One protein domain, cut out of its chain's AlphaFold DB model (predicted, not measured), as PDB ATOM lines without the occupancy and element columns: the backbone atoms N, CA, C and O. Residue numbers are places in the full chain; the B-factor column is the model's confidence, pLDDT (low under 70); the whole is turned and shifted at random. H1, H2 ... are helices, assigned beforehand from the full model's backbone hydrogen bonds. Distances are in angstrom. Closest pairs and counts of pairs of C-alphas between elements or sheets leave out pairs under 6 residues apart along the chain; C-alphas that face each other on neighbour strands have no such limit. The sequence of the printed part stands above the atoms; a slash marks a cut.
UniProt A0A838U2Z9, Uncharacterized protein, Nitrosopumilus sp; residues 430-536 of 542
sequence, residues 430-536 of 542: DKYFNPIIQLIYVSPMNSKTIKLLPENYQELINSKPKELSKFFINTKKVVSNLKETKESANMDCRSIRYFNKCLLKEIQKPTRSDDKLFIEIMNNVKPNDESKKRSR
ATOM      1  N   ASP A 430      38.296  35.353  -6.488       86.00
ATOM      2  CA  ASP A 430      38.288  35.897  -5.128       86.00
ATOM      3  C   ASP A 430      36.862  36.246  -4.680       86.00
ATOM      4  O   ASP A 430      36.558  36.271  -3.488       86.00
ATOM      5  N   LYS A 431      35.954  36.454  -5.642       87.25
ATOM      6  CA  LYS A 431      34.513  36.657  -5.416       87.25
ATOM      7  C   LYS A 431      33.682  35.390  -5.611       87.25
ATOM      8  O   LYS A 431      32.453  35.466  -5.638       87.25
ATOM      9  N   TYR A 432      34.329  34.241  -5.773       91.00
ATOM     10  CA  TYR A 432      33.677  32.952  -5.966       91.00
ATOM     11  C   TYR A 432      33.775  32.072  -4.716       91.00
ATOM     12  O   TYR A 432      34.485  32.375  -3.756       91.00
ATOM     13  N   PHE A 433      33.051  30.954  -4.727       93.06
ATOM     14  CA  PHE A 433      33.167  29.928  -3.704       93.06
ATOM     15  C   PHE A 433      34.611  29.426  -3.624       93.06
ATOM     16  O   PHE A 433      35.166  28.877  -4.575       93.06
ATOM     17  N   ASN A 434      35.230  29.608  -2.461       93.00
ATOM     18  CA  ASN A 434      36.467  28.917  -2.122       93.00
ATOM     19  C   ASN A 434      36.166  27.541  -1.500       93.00
ATOM     20  O   ASN A 434      35.016  27.280  -1.146       93.00
ATOM     21  N   PRO A 435      37.160  26.655  -1.302       92.88
ATOM     22  CA  PRO A 435      36.908  25.286  -0.851       92.88
ATOM     23  C   PRO A 435      36.197  25.190   0.503       92.88
ATOM     24  O   PRO A 435      35.403  24.275   0.712       92.88
ATOM     25  N   ILE A 436      36.449  26.130   1.422       94.88
ATOM     26  CA  ILE A 436      35.764  26.175   2.721       94.88
ATOM     27  C   ILE A 436      34.315  26.618   2.520       94.88
ATOM     28  O   ILE A 436      33.403  25.942   2.986       94.88
ATOM     29  N   ILE A 437      34.101  27.726   1.806       94.94
ATOM     30  CA  ILE A 437      32.761  28.274   1.551       94.94
ATOM     31  C   ILE A 437      31.911  27.248   0.797       94.94
ATOM     32  O   ILE A 437      30.788  26.979   1.208       94.94
ATOM     33  N   GLN A 438      32.460  26.612  -0.242       93.69
ATOM     34  CA  GLN A 438      31.803  25.534  -0.978       93.69
ATOM     35  C   GLN A 438      31.439  24.371  -0.053       93.69
ATOM     36  O   GLN A 438      30.304  23.907  -0.092       93.69
ATOM     37  N   LEU A 439      32.364  23.916   0.805       94.19
ATOM     38  CA  LEU A 439      32.103  22.824   1.748       94.19
ATOM     39  C   LEU A 439      30.928  23.152   2.678       94.19
ATOM     40  O   LEU A 439      30.091  22.281   2.914       94.19
ATOM     41  N   ILE A 440      30.843  24.390   3.172       94.62
ATOM     42  CA  ILE A 440      29.718  24.856   3.997       94.62
ATOM     43  C   ILE A 440      28.431  24.919   3.164       94.62
ATOM     44  O   ILE A 440      27.373  24.519   3.640       94.62
ATOM     45  N   TYR A 441      28.515  25.388   1.922       93.12
ATOM     46  CA  TYR A 441      27.358  25.597   1.058       93.12
ATOM     47  C   TYR A 441      26.665  24.299   0.633       93.12
ATOM     48  O   TYR A 441      25.441  24.214   0.640       93.12
ATOM     49  N   VAL A 442      27.444  23.273   0.282       91.06
ATOM     50  CA  VAL A 442      26.910  22.025  -0.297       91.06
ATOM     51  C   VAL A 442      26.651  20.931   0.738       91.06
ATOM     52  O   VAL A 442      25.998  19.933   0.435       91.06
ATOM     53  N   SER A 443      27.181  21.071   1.956       91.00
ATOM     54  CA  SER A 443      27.123  20.005   2.957       91.00
ATOM     55  C   SER A 443      26.032  20.242   3.997       91.00
ATOM     56  O   SER A 443      25.812  21.369   4.438       91.00
ATOM     57  N   PRO A 444      25.405  19.178   4.528       88.12
ATOM     58  CA  PRO A 444      24.581  19.319   5.717       88.12
ATOM     59  C   PRO A 444      25.466  19.734   6.901       88.12
ATOM     60  O   PRO A 444      26.407  19.015   7.255       88.12
ATOM     61  N   MET A 445      25.147  20.859   7.550       90.38
ATOM     62  CA  MET A 445      25.860  21.375   8.733       90.38
ATOM     63  C   MET A 445      25.541  20.568  10.001       90.38
ATOM     64  O   MET A 445      24.926  21.041  10.954       90.38
ATOM     65  N   ASN A 446      25.938  19.296   9.996       89.81
ATOM     66  CA  ASN A 446      25.901  18.418  11.160       89.81
ATOM     67  C   ASN A 446      27.243  18.446  11.916       89.81
ATOM     68  O   ASN A 446      28.244  18.972  11.434       89.81
ATOM     69  N   SER A 447      27.280  17.825  13.097       89.69
ATOM     70  CA  SER A 447      28.461  17.842  13.969       89.69
ATOM     71  C   SER A 447      29.719  17.223  13.354       89.69
ATOM     72  O   SER A 447      30.816  17.596  13.752       89.69
ATOM     73  N   LYS A 448      29.600  16.287  12.404       92.06
ATOM     74  CA  LYS A 448      30.760  15.722  11.699       92.06
ATOM     75  C   LYS A 448      31.302  16.705  10.670       92.06
ATOM     76  O   LYS A 448      32.507  16.894  10.615       92.06
ATOM     77  N   THR A 449      30.421  17.345   9.903       92.94
ATOM     78  CA  THR A 449      30.807  18.338   8.893       92.94
ATOM     79  C   THR A 449      31.455  19.562   9.530       92.94
ATOM     80  O   THR A 449      32.501  20.000   9.070       92.94
ATOM     81  N   ILE A 450      30.882  20.075  10.625       93.94
ATOM     82  CA  ILE A 450      31.411  21.253  11.334       93.94
ATOM     83  C   ILE A 450      32.854  21.004  11.797       93.94
ATOM     84  O   ILE A 450      33.702  21.866  11.614       93.94
ATOM     85  N   LYS A 451      33.176  19.797  12.281       95.38
ATOM     86  CA  LYS A 451      34.545  19.425  12.689       95.38
ATOM     87  C   LYS A 451      35.575  19.448  11.556       95.38
ATOM     88  O   LYS A 451      36.767  19.418  11.839       95.38
ATOM     89  N   LEU A 452      35.144  19.451  10.294       94.81
ATOM     90  CA  LEU A 452      36.045  19.573   9.149       94.81
ATOM     91  C   LEU A 452      36.433  21.031   8.874       94.81
ATOM     92  O   LEU A 452      37.371  21.257   8.110       94.81
ATOM     93  N   LEU A 453      35.719  22.011   9.430       95.62
ATOM     94  CA  LEU A 453      35.942  23.434   9.176       95.62
ATOM     95  C   LEU A 453      37.048  23.991  10.086       95.62
ATOM     96  O   LEU A 453      37.216  23.494  11.198       95.62
ATOM     97  N   PRO A 454      37.772  25.041   9.668       96.19
ATOM     98  CA  PRO A 454      38.638  25.791  10.577       96.19
ATOM     99  C   PRO A 454      37.848  26.413  11.740       96.19
ATOM    100  O   PRO A 454      36.666  26.731  11.588       96.19
ATOM    101  N   GLU A 455      38.496  26.604  12.890       95.75
ATOM    102  CA  GLU A 455      37.857  27.009  14.158       95.75
ATOM    103  C   GLU A 455      37.001  28.285  14.048       95.75
ATOM    104  O   GLU A 455      35.846  28.291  14.465       95.75
ATOM    105  N   ASN A 456      37.500  29.318  13.366       95.56
ATOM    106  CA  ASN A 456      36.773  30.571  13.122       95.56
ATOM    107  C   ASN A 456      35.442  30.376  12.363       95.56
ATOM    108  O   ASN A 456      34.461  31.067  12.635       95.56
ATOM    109  N   TYR A 457      35.372  29.418  11.433       95.56
ATOM    110  CA  TYR A 457      34.118  29.064  10.759       95.56
ATOM    111  C   TYR A 457      33.231  28.175  11.635       95.56
ATOM    112  O   TYR A 457      32.009  28.292  11.570       95.56
ATOM    113  N   GLN A 458      33.809  27.308  12.474       95.38
ATOM    114  CA  GLN A 458      33.024  26.527  13.436       95.38
ATOM    115  C   GLN A 458      32.266  27.443  14.398       95.38
ATOM    116  O   GLN A 458      31.077  27.230  14.622       95.38
ATOM    117  N   GLU A 459      32.927  28.473  14.926       94.44
ATOM    118  CA  GLU A 459      32.316  29.479  15.801       94.44
ATOM    119  C   GLU A 459      31.129  30.175  15.124       94.44
ATOM    120  O   GLU A 459      30.038  30.216  15.702       94.44
ATOM    121  N   LEU A 460      31.297  30.636  13.876       94.00
ATOM    122  CA  LEU A 460      30.211  31.245  13.102       94.00
ATOM    123  C   LEU A 460      29.026  30.285  12.926       94.00
ATOM    124  O   LEU A 460      27.882  30.664  13.145       94.00
ATOM    125  N   ILE A 461      29.264  29.040  12.513       93.25
ATOM    126  CA  ILE A 461      28.161  28.100  12.264       93.25
ATOM    127  C   ILE A 461      27.462  27.713  13.578       93.25
ATOM    128  O   ILE A 461      26.233  27.601  13.622       93.25
ATOM    129  N   ASN A 462      28.220  27.554  14.666       91.88
ATOM    130  CA  ASN A 462      27.684  27.201  15.981       91.88
ATOM    131  C   ASN A 462      26.900  28.343  16.638       91.88
ATOM    132  O   ASN A 462      25.971  28.059  17.401       91.88
ATOM    133  N   SER A 463      27.205  29.605  16.314       90.75
ATOM    134  CA  SER A 463      26.417  30.761  16.765       90.75
ATOM    135  C   SER A 463      25.036  30.844  16.101       90.75
ATOM    136  O   SER A 463      24.166  31.561  16.590       90.75
ATOM    137  N   LYS A 464      24.795  30.044  15.045       88.00
ATOM    138  CA  LYS A 464      23.521  29.927  14.309       88.00
ATOM    139  C   LYS A 464      22.967  31.287  13.855       88.00
ATOM    140  O   LYS A 464      21.831  31.625  14.201       88.00
ATOM    141  N   PRO A 465      23.729  32.054  13.058       87.75
ATOM    142  CA  PRO A 465      23.273  33.339  12.550       87.75
ATOM    143  C   PRO A 465      21.985  33.157  11.742       87.75
ATOM    144  O   PRO A 465      21.834  32.210  10.956       87.75
ATOM    145  N   LYS A 466      21.029  34.061  11.958       88.25
ATOM    146  CA  LYS A 466      19.685  33.984  11.369       88.25
ATOM    147  C   LYS A 466      19.746  34.017   9.840       88.25
ATOM    148  O   LYS A 466      18.958  33.344   9.180       88.25
ATOM    149  N   GLU A 467      20.713  34.733   9.292       87.38
ATOM    150  CA  GLU A 467      20.996  34.898   7.870       87.38
ATOM    151  C   GLU A 467      21.362  33.570   7.193       87.38
ATOM    152  O   GLU A 467      21.013  33.356   6.032       87.38
ATOM    153  N   LEU A 468      22.003  32.648   7.927       88.50
ATOM    154  CA  LEU A 468      22.379  31.332   7.406       88.50
ATOM    155  C   LEU A 468      21.278  30.275   7.547       88.50
ATOM    156  O   LEU A 468      21.352  29.223   6.911       88.50
ATOM    157  N   SER A 469      20.235  30.544   8.339       85.44
ATOM    158  CA  SER A 469      19.173  29.564   8.613       85.44
ATOM    159  C   SER A 469      18.478  29.035   7.352       85.44
ATOM    160  O   SER A 469      18.058  27.882   7.336       85.44
ATOM    161  N   LYS A 470      18.404  29.839   6.281       86.50
ATOM    162  CA  LYS A 470      17.776  29.456   5.007       86.50
ATOM    163  C   LYS A 470      18.612  28.493   4.151       86.50
ATOM    164  O   LYS A 470      18.052  27.779   3.329       86.50
ATOM    165  N   PHE A 471      19.929  28.451   4.365       88.12
ATOM    166  CA  PHE A 471      20.859  27.602   3.609       88.12
ATOM    167  C   PHE A 471      21.059  26.228   4.258       88.12
ATOM    168  O   PHE A 471      21.486  25.283   3.598       88.12
ATOM    169  N   PHE A 472      20.750  26.089   5.551       88.44
ATOM    170  CA  PHE A 472      20.989  24.853   6.289       88.44
ATOM    171  C   PHE A 472      19.708  24.089   6.591       88.44
ATOM    172  O   PHE A 472      18.793  24.563   7.258       88.44
ATOM    173  N   ILE A 473      19.697  22.826   6.175       86.75
ATOM    174  CA  ILE A 473      18.595  21.909   6.443       86.75
ATOM    175  C   ILE A 473      18.748  21.328   7.848       86.75
ATOM    176  O   ILE A 473      19.791  20.770   8.210       86.75
ATOM    177  N   ASN A 474      17.671  21.361   8.633       86.81
ATOM    178  CA  ASN A 474      17.630  20.679   9.920       86.81
ATOM    179  C   ASN A 474      17.429  19.167   9.725       86.81
ATOM    180  O   ASN A 474      16.326  18.635   9.842       86.81
ATOM    181  N   THR A 475      18.529  18.464   9.462       87.19
ATOM    182  CA  THR A 475      18.540  17.006   9.247       87.19
ATOM    183  C   THR A 475      17.900  16.220  10.393       87.19
ATOM    184  O   THR A 475      17.234  15.220  10.141       87.19
ATOM    185  N   LYS A 476      18.026  16.675  11.648       88.38
ATOM    186  CA  LYS A 476      17.378  16.024  12.800       88.38
ATOM    187  C   LYS A 476      15.857  16.119  12.718       88.38
ATOM    188  O   LYS A 476      15.186  15.118  12.950       88.38
ATOM    189  N   LYS A 477      15.327  17.292  12.352       89.19
ATOM    190  CA  LYS A 477      13.887  17.502  12.143       89.19
ATOM    191  C   LYS A 477      13.370  16.630  11.001       89.19
ATOM    192  O   LYS A 477      12.397  15.913  11.197       89.19
ATOM    193  N   VAL A 478      14.067  16.618   9.860       89.00
ATOM    194  CA  VAL A 478      13.711  15.756   8.719       89.00
ATOM    195  C   VAL A 478      13.662  14.289   9.151       89.00
ATOM    196  O   VAL A 478      12.681  13.603   8.888       89.00
ATOM    197  N   VAL A 479      14.677  13.807   9.874       88.88
ATOM    198  CA  VAL A 479      14.711  12.421  10.368       88.88
ATOM    199  C   VAL A 479      13.598  12.138  11.387       88.88
ATOM    200  O   VAL A 479      13.035  11.047  11.344       88.88
ATOM    201  N   SER A 480      13.252  13.078  12.277       90.81
ATOM    202  CA  SER A 480      12.134  12.911  13.229       90.81
ATOM    203  C   SER A 480      10.799  12.795  12.501       90.81
ATOM    204  O   SER A 480      10.095  11.804  12.675       90.81
ATOM    205  N   ASN A 481      10.521  13.727  11.583       89.06
ATOM    206  CA  ASN A 481       9.323  13.698  10.746       89.06
ATOM    207  C   ASN A 481       9.227  12.378   9.980       89.06
ATOM    208  O   ASN A 481       8.181  11.737   9.951       89.06
ATOM    209  N   LEU A 482      10.344  11.933   9.394       88.31
ATOM    210  CA  LEU A 482      10.395  10.653   8.707       88.31
ATOM    211  C   LEU A 482      10.090   9.488   9.641       88.31
ATOM    212  O   LEU A 482       9.489   8.532   9.183       88.31
ATOM    213  N   LYS A 483      10.462   9.506  10.921       86.25
ATOM    214  CA  LYS A 483      10.100   8.421  11.847       86.25
ATOM    215  C   LYS A 483       8.610   8.424  12.182       86.25
ATOM    216  O   LYS A 483       8.010   7.354  12.194       86.25
ATOM    217  N   GLU A 484       8.034   9.600  12.402       88.06
ATOM    218  CA  GLU A 484       6.668   9.776  12.907       88.06
ATOM    219  C   GLU A 484       5.589   9.592  11.833       88.06
ATOM    220  O   GLU A 484       4.493   9.122  12.137       88.06
ATOM    221  N   THR A 485       5.874   9.918  10.567       87.69
ATOM    222  CA  THR A 485       4.851   9.859   9.517       87.69
ATOM    223  C   THR A 485       4.805   8.520   8.777       87.69
ATOM    224  O   THR A 485       5.819   7.863   8.501       87.69
ATOM    225  N   LYS A 486       3.584   8.125   8.389       88.81
ATOM    226  CA  LYS A 486       3.350   7.004   7.465       88.81
ATOM    227  C   LYS A 486       3.746   7.359   6.034       88.81
ATOM    228  O   LYS A 486       4.285   6.509   5.337       88.81
ATOM    229  N   GLU A 487       3.487   8.596   5.620       90.81
ATOM    230  CA  GLU A 487       3.889   9.164   4.334       90.81
ATOM    231  C   GLU A 487       4.681  10.450   4.584       90.81
ATOM    232  O   GLU A 487       4.281  11.310   5.370       90.81
ATOM    233  N   SER A 488       5.842  10.572   3.952       87.56
ATOM    234  CA  SER A 488       6.686  11.752   4.069       87.56
ATOM    235  C   SER A 488       6.134  12.889   3.218       87.56
ATOM    236  O   SER A 488       6.036  12.781   1.994       87.56
ATOM    237  N   ALA A 489       5.859  14.022   3.861       86.00
ATOM    238  CA  ALA A 489       5.627  15.279   3.156       86.00
ATOM    239  C   ALA A 489       6.931  15.842   2.560       86.00
ATOM    240  O   ALA A 489       6.894  16.502   1.517       86.00
ATOM    241  N   ASN A 490       8.067  15.549   3.204       87.69
ATOM    242  CA  ASN A 490       9.378  16.120   2.905       87.69
ATOM    243  C   ASN A 490      10.103  15.419   1.752       87.69
ATOM    244  O   ASN A 490      10.866  16.071   1.050       87.69
ATOM    245  N   MET A 491       9.869  14.122   1.546       91.44
ATOM    246  CA  MET A 491      10.559  13.321   0.532       91.44
ATOM    247  C   MET A 491       9.640  12.986  -0.641       91.44
ATOM    248  O   MET A 491       8.484  12.599  -0.459       91.44
ATOM    249  N   ASP A 492      10.172  13.091  -1.856       91.62
ATOM    250  CA  ASP A 492       9.501  12.684  -3.085       91.62
ATOM    251  C   ASP A 492      10.396  11.767  -3.921       91.62
ATOM    252  O   ASP A 492      11.377  12.199  -4.528       91.62
ATOM    253  N   CYS A 493      10.044  10.485  -3.948       92.69
ATOM    254  CA  CYS A 493      10.771   9.458  -4.683       92.69
ATOM    255  C   CYS A 493      10.054   8.993  -5.959       92.69
ATOM    256  O   CYS A 493      10.337   7.896  -6.458       92.69
ATOM    257  N   ARG A 494       9.103   9.768  -6.508       90.75
ATOM    258  CA  ARG A 494       8.339   9.298  -7.676       90.75
ATOM    259  C   ARG A 494       9.224   9.089  -8.900       90.75
ATOM    260  O   ARG A 494       9.912   9.996  -9.359       90.75
ATOM    261  N   SER A 495       9.136   7.884  -9.460       84.12
ATOM    262  CA  SER A 495       9.969   7.371 -10.559       84.12
ATOM    263  C   SER A 495      11.475   7.378 -10.276       84.12
ATOM    264  O   SER A 495      12.275   7.346 -11.206       84.12
ATOM    265  N   ILE A 496      11.868   7.369  -9.000       86.44
ATOM    266  CA  ILE A 496      13.267   7.337  -8.575       86.44
ATOM    267  C   ILE A 496      13.622   5.916  -8.137       86.44
ATOM    268  O   ILE A 496      12.858   5.228  -7.456       86.44
ATOM    269  N   ARG A 497      14.785   5.433  -8.588       77.19
ATOM    270  CA  ARG A 497      15.207   4.046  -8.349       77.19
ATOM    271  C   ARG A 497      15.820   3.847  -6.967       77.19
ATOM    272  O   ARG A 497      15.561   2.813  -6.356       77.19
ATOM    273  N   TYR A 498      16.596   4.821  -6.502       82.06
ATOM    274  CA  TYR A 498      17.390   4.741  -5.280       82.06
ATOM    275  C   TYR A 498      17.071   5.909  -4.354       82.06
ATOM    276  O   TYR A 498      16.913   7.037  -4.821       82.06
ATOM    277  N   PHE A 499      17.001   5.640  -3.050       88.62
ATOM    278  CA  PHE A 499      16.621   6.645  -2.057       88.62
ATOM    279  C   PHE A 499      17.511   7.900  -2.092       88.62
ATOM    280  O   PHE A 499      17.025   9.020  -1.972       88.62
ATOM    281  N   ASN A 500      18.814   7.735  -2.332       86.62
ATOM    282  CA  ASN A 500      19.780   8.836  -2.389       86.62
ATOM    283  C   ASN A 500      19.574   9.810  -3.563       86.62
ATOM    284  O   ASN A 500      20.233  10.843  -3.608       86.62
ATOM    285  N   LYS A 501      18.704   9.478  -4.520       87.19
ATOM    286  CA  LYS A 501      18.325  10.364  -5.625       87.19
ATOM    287  C   LYS A 501      16.964  11.024  -5.401       87.19
ATOM    288  O   LYS A 501      16.524  11.770  -6.266       87.19
ATOM    289  N   CYS A 502      16.282  10.732  -4.290       91.00
ATOM    290  CA  CYS A 502      14.982  11.315  -3.979       91.00
ATOM    291  C   CYS A 502      15.060  12.809  -3.704       91.00
ATOM    292  O   CYS A 502      16.034  13.305  -3.143       91.00
ATOM    293  N   LEU A 503      13.977  13.503  -4.038       90.00
ATOM    294  CA  LEU A 503      13.880  14.940  -3.854       90.00
ATOM    295  C   LEU A 503      13.498  15.245  -2.408       90.00
ATOM    296  O   LEU A 503      12.489  14.736  -1.910       90.00
ATOM    297  N   LEU A 504      14.280  16.096  -1.751       89.31
ATOM    298  CA  LEU A 504      13.946  16.651  -0.446       89.31
ATOM    299  C   LEU A 504      13.335  18.041  -0.653       89.31
ATOM    300  O   LEU A 504      14.025  18.987  -1.011       89.31
ATOM    301  N   LYS A 505      12.033  18.178  -0.400       84.69
ATOM    302  CA  LYS A 505      11.278  19.413  -0.673       84.69
ATOM    303  C   LYS A 505      11.645  20.596   0.223       84.69
ATOM    304  O   LYS A 505      11.282  21.720  -0.089       84.69
ATOM    305  N   GLU A 506      12.309  20.347   1.354       80.19
ATOM    306  CA  GLU A 506      12.774  21.418   2.251       80.19
ATOM    307  C   GLU A 506      14.063  22.093   1.758       80.19
ATOM    308  O   GLU A 506      14.455  23.112   2.323       80.19
ATOM    309  N   ILE A 507      14.731  21.546   0.733       79.88
ATOM    310  CA  ILE A 507      15.923  22.174   0.158       79.88
ATOM    311  C   ILE A 507      15.481  23.404  -0.629       79.88
ATOM    312  O   ILE A 507      14.819  23.291  -1.660       79.88
ATOM    313  N   GLN A 508      15.841  24.585  -0.129       77.69
ATOM    314  CA  GLN A 508      15.677  25.813  -0.894       77.69
ATOM    315  C   GLN A 508      16.617  25.801  -2.095       77.69
ATOM    316  O   GLN A 508      17.734  25.292  -2.014       77.69
ATOM    317  N   LYS A 509      16.167  26.391  -3.201       81.44
ATOM    318  CA  LYS A 509      16.984  26.575  -4.396       81.44
ATOM    319  C   LYS A 509      17.545  27.989  -4.371       81.44
ATOM    320  O   LYS A 509      16.786  28.923  -4.642       81.44
ATOM    321  N   PRO A 510      18.809  28.169  -3.970       83.31
ATOM    322  CA  PRO A 510      19.377  29.494  -3.852       83.31
ATOM    323  C   PRO A 510      19.441  30.165  -5.222       83.31
ATOM    324  O   PRO A 510      19.773  29.551  -6.234       83.31
ATOM    325  N   THR A 511      19.091  31.443  -5.254       87.94
ATOM    326  CA  THR A 511      19.289  32.294  -6.423       87.94
ATOM    327  C   THR A 511      20.722  32.813  -6.458       87.94
ATOM    328  O   THR A 511      21.430  32.823  -5.454       87.94
ATOM    329  N   ARG A 512      21.125  33.406  -7.584       85.88
ATOM    330  CA  ARG A 512      22.406  34.123  -7.677       85.88
ATOM    331  C   ARG A 512      22.569  35.214  -6.606       85.88
ATOM    332  O   ARG A 512      23.684  35.517  -6.189       85.88
ATOM    333  N   SER A 513      21.475  35.853  -6.200       89.25
ATOM    334  CA  SER A 513      21.503  36.849  -5.125       89.25
ATOM    335  C   SER A 513      21.751  36.192  -3.768       89.25
ATOM    336  O   SER A 513      22.470  36.754  -2.946       89.25
ATOM    337  N   ASP A 514      21.214  34.988  -3.557       91.31
ATOM    338  CA  ASP A 514      21.485  34.189  -2.362       91.31
ATOM    339  C   ASP A 514      22.937  33.707  -2.323       91.31
ATOM    340  O   ASP A 514      23.558  33.816  -1.269       91.31
ATOM    341  N   ASP A 515      23.506  33.274  -3.456       91.56
ATOM    342  CA  ASP A 515      24.927  32.900  -3.558       91.56
ATOM    343  C   ASP A 515      25.836  34.061  -3.130       91.56
ATOM    344  O   ASP A 515      26.742  33.894  -2.314       91.56
ATOM    345  N   LYS A 516      25.574  35.268  -3.654       91.00
ATOM    346  CA  LYS A 516      26.350  36.474  -3.323       91.00
ATOM    347  C   LYS A 516      26.257  36.819  -1.842       91.00
ATOM    348  O   LYS A 516      27.285  37.056  -1.218       91.00
ATOM    349  N   LEU A 517      25.042  36.810  -1.295       92.25
ATOM    350  CA  LEU A 517      24.814  37.063   0.126       92.25
ATOM    351  C   LEU A 517      25.538  36.025   0.992       92.25
ATOM    352  O   LEU A 517      26.143  36.374   2.001       92.25
ATOM    353  N   PHE A 518      25.501  34.749   0.601       94.06
ATOM    354  CA  PHE A 518      26.191  33.686   1.325       94.06
ATOM    355  C   PHE A 518      27.706  33.911   1.350       94.06
ATOM    356  O   PHE A 518      28.321  33.843   2.415       94.06
ATOM    357  N   ILE A 519      28.305  34.217   0.196       93.69
ATOM    358  CA  ILE A 519      29.738  34.515   0.083       93.69
ATOM    359  C   ILE A 519      30.103  35.742   0.928       93.69
ATOM    360  O   ILE A 519      31.096  35.707   1.648       93.69
ATOM    361  N   GLU A 520      29.287  36.798   0.901       92.94
ATOM    362  CA  GLU A 520      29.497  38.011   1.700       92.94
ATOM    363  C   GLU A 520      29.514  37.712   3.206       92.94
ATOM    364  O   GLU A 520      30.451  38.103   3.904       92.94
ATOM    365  N   ILE A 521      28.541  36.937   3.702       92.94
ATOM    366  CA  ILE A 521      28.500  36.503   5.107       92.94
ATOM    367  C   ILE A 521      29.770  35.725   5.469       92.94
ATOM    368  O   ILE A 521      30.367  35.963   6.518       92.94
ATOM    369  N   MET A 522      30.199  34.807   4.602       94.56
ATOM    370  CA  MET A 522      31.383  33.980   4.849       94.56
ATOM    371  C   MET A 522      32.692  34.771   4.790       94.56
ATOM    372  O   MET A 522      33.642  34.425   5.495       94.56
ATOM    373  N   ASN A 523      32.748  35.834   3.988       90.88
ATOM    374  CA  ASN A 523      33.915  36.708   3.869       90.88
ATOM    375  C   ASN A 523      34.085  37.649   5.070       90.88
ATOM    376  O   ASN A 523      35.194  38.120   5.316       90.88
ATOM    377  N   ASN A 524      33.031  37.870   5.863       91.62
ATOM    378  CA  ASN A 524      33.116  38.626   7.117       91.62
ATOM    379  C   ASN A 524      33.809  37.847   8.249       91.62
ATOM    380  O   ASN A 524      34.151  38.424   9.284       91.62
ATOM    381  N   VAL A 525      34.046  36.540   8.078       93.19
ATOM    382  CA  VAL A 525      34.788  35.732   9.051       93.19
ATOM    383  C   VAL A 525      36.263  36.120   9.015       93.19
ATOM    384  O   VAL A 525      36.941  35.932   8.006       93.19
ATOM    385  N   LYS A 526      36.789  36.616  10.143       93.19
ATOM    386  CA  LYS A 526      38.205  36.987  10.264       93.19
ATOM    387  C   LYS A 526      39.097  35.773   9.941       93.19
ATOM    388  O   LYS A 526      39.010  34.763  10.648       93.19
ATOM    389  N   PRO A 527      39.966  35.837   8.914       90.88
ATOM    390  CA  PRO A 527      40.780  34.687   8.532       90.88
ATOM    391  C   PRO A 527      41.867  34.372   9.567       90.88
ATOM    392  O   PRO A 527      42.601  35.272   9.985       90.88
ATOM    393  N   ASN A 528      42.029  33.093   9.907       93.56
ATOM    394  CA  ASN A 528      43.189  32.565  10.629       93.56
ATOM    395  C   ASN A 528      44.150  31.852   9.651       93.56
ATOM    396  O   ASN A 528      43.884  31.768   8.447       93.56
ATOM    397  N   ASP A 529      45.292  31.368  10.137       93.38
ATOM    398  CA  ASP A 529      46.311  30.769   9.262       93.38
ATOM    399  C   ASP A 529      45.823  29.490   8.572       93.38
ATOM    400  O   ASP A 529      46.086  29.276   7.383       93.38
ATOM    401  N   GLU A 530      45.044  28.671   9.281       93.25
ATOM    402  CA  GLU A 530      44.448  27.461   8.717       93.25
ATOM    403  C   GLU A 530      43.460  27.803   7.593       93.25
ATOM    404  O   GLU A 530      43.539  27.242   6.494       93.25
ATOM    405  N   SER A 531      42.560  28.761   7.830       92.56
ATOM    406  CA  SER A 531      41.552  29.149   6.853       92.56
ATOM    407  C   SER A 531      42.186  29.771   5.615       92.56
ATOM    408  O   SER A 531      41.818  29.392   4.509       92.56
ATOM    409  N   LYS A 532      43.207  30.628   5.770       91.75
ATOM    410  CA  LYS A 532      43.966  31.206   4.641       91.75
ATOM    411  C   LYS A 532      44.651  30.149   3.777       91.75
ATOM    412  O   LYS A 532      44.806  30.343   2.572       91.75
ATOM    413  N   LYS A 533      45.119  29.049   4.375       90.94
ATOM    414  CA  LYS A 533      45.742  27.942   3.635       90.94
ATOM    415  C   LYS A 533      44.696  27.131   2.867       90.94
ATOM    416  O   LYS A 533      44.947  26.718   1.737       90.94
ATOM    417  N   ARG A 534      43.530  26.909   3.475       91.00
ATOM    418  CA  ARG A 534      42.462  26.048   2.941       91.00
ATOM    419  C   ARG A 534      41.493  26.769   1.991       91.00
ATOM    420  O   ARG A 534      40.774  26.092   1.265       91.00
ATOM    421  N   SER A 535      41.501  28.102   1.944       89.25
ATOM    422  CA  SER A 535      40.602  28.924   1.117       89.25
ATOM    423  C   SER A 535      41.160  29.322  -0.257       89.25
ATOM    424  O   SER A 535      40.534  30.108  -0.957       89.25
ATOM    425  N   ARG A 536      42.346  28.857  -0.665       87.94
ATOM    426  CA  ARG A 536      42.961  29.330  -1.919       87.94
ATOM    427  C   ARG A 536      42.369  28.640  -3.143       87.94
ATOM    428  O   ARG A 536      42.494  27.415  -3.272       87.94
TER     429      ARG A 536
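AT A GLANCE: This is residues 430 to 536 of the 542 residues of an uncharacterized protein of Nitrosopumilus sp (UniProt A0A838U2Z9). Five short helices, H1, H2, H3, H5 and H6, gather loosely at one end of an elongated model, with few contacts between them. At the other end, H4 and the long unnamed stretch of residues 485 to 511 lead out and fold back, with residues 491 to 492 paired antiparallel to residues 503 to 504. The printed part has 107 residues with six named helices, in order H1 to H6, and no named strand; the class is all helix, though 48 residues, under half, are in named elements. The whole is only just loose, close to compact, with a radius of gyration of the C-alphas of 15.9 A and spans of 48 by 26 by 25 A.

IN THESE COORDINATES: Find C-alpha 435 at (36.908, 25.286, -0.851); from there H1 runs 10.5 A to residue 442. H2 is residues 447 to 450, 5.2 A, and H3 is residues 455 to 462, 10.3 A. Look next for H4, residues 475 to 484, 14.4 A, and H5, residues 512 to 523, 16.5 A. H6, residues 529 to 534, 8.8 A, ends at C-alpha 534 at (42.462, 26.048, 2.941).

HOW THE PARTS SIT: H1 and H6 only just touch, with 3 pairs of C-alphas within 8 A, the closest Ile 436 and Arg 534 at 6.7 A, at a steep tilt of 65 degrees. H1 and H5 are close but not clearly touching; their closest C-alphas, Ile 437 and Met 522, are 6.7 A apart. H2 and H3 are also close but not clearly touching, with C-alphas 450 and 458 closest at 5.9 A. H3 and H6 are near each other, while H4 touches no helix. Every O i to N i+4 pair is within hydrogen-bond range in H1, H3, H4, H5 and H6; H2 is too short for one.

THE WHOLE: The C-alphas farthest apart, Lys 486 and Asp 529, are 49.1 A apart. The links H3 to H4 and H4 to H5 are long, with 12 and 27 residues. The printed part has no cut, and no printed residue has a pLDDT under 70.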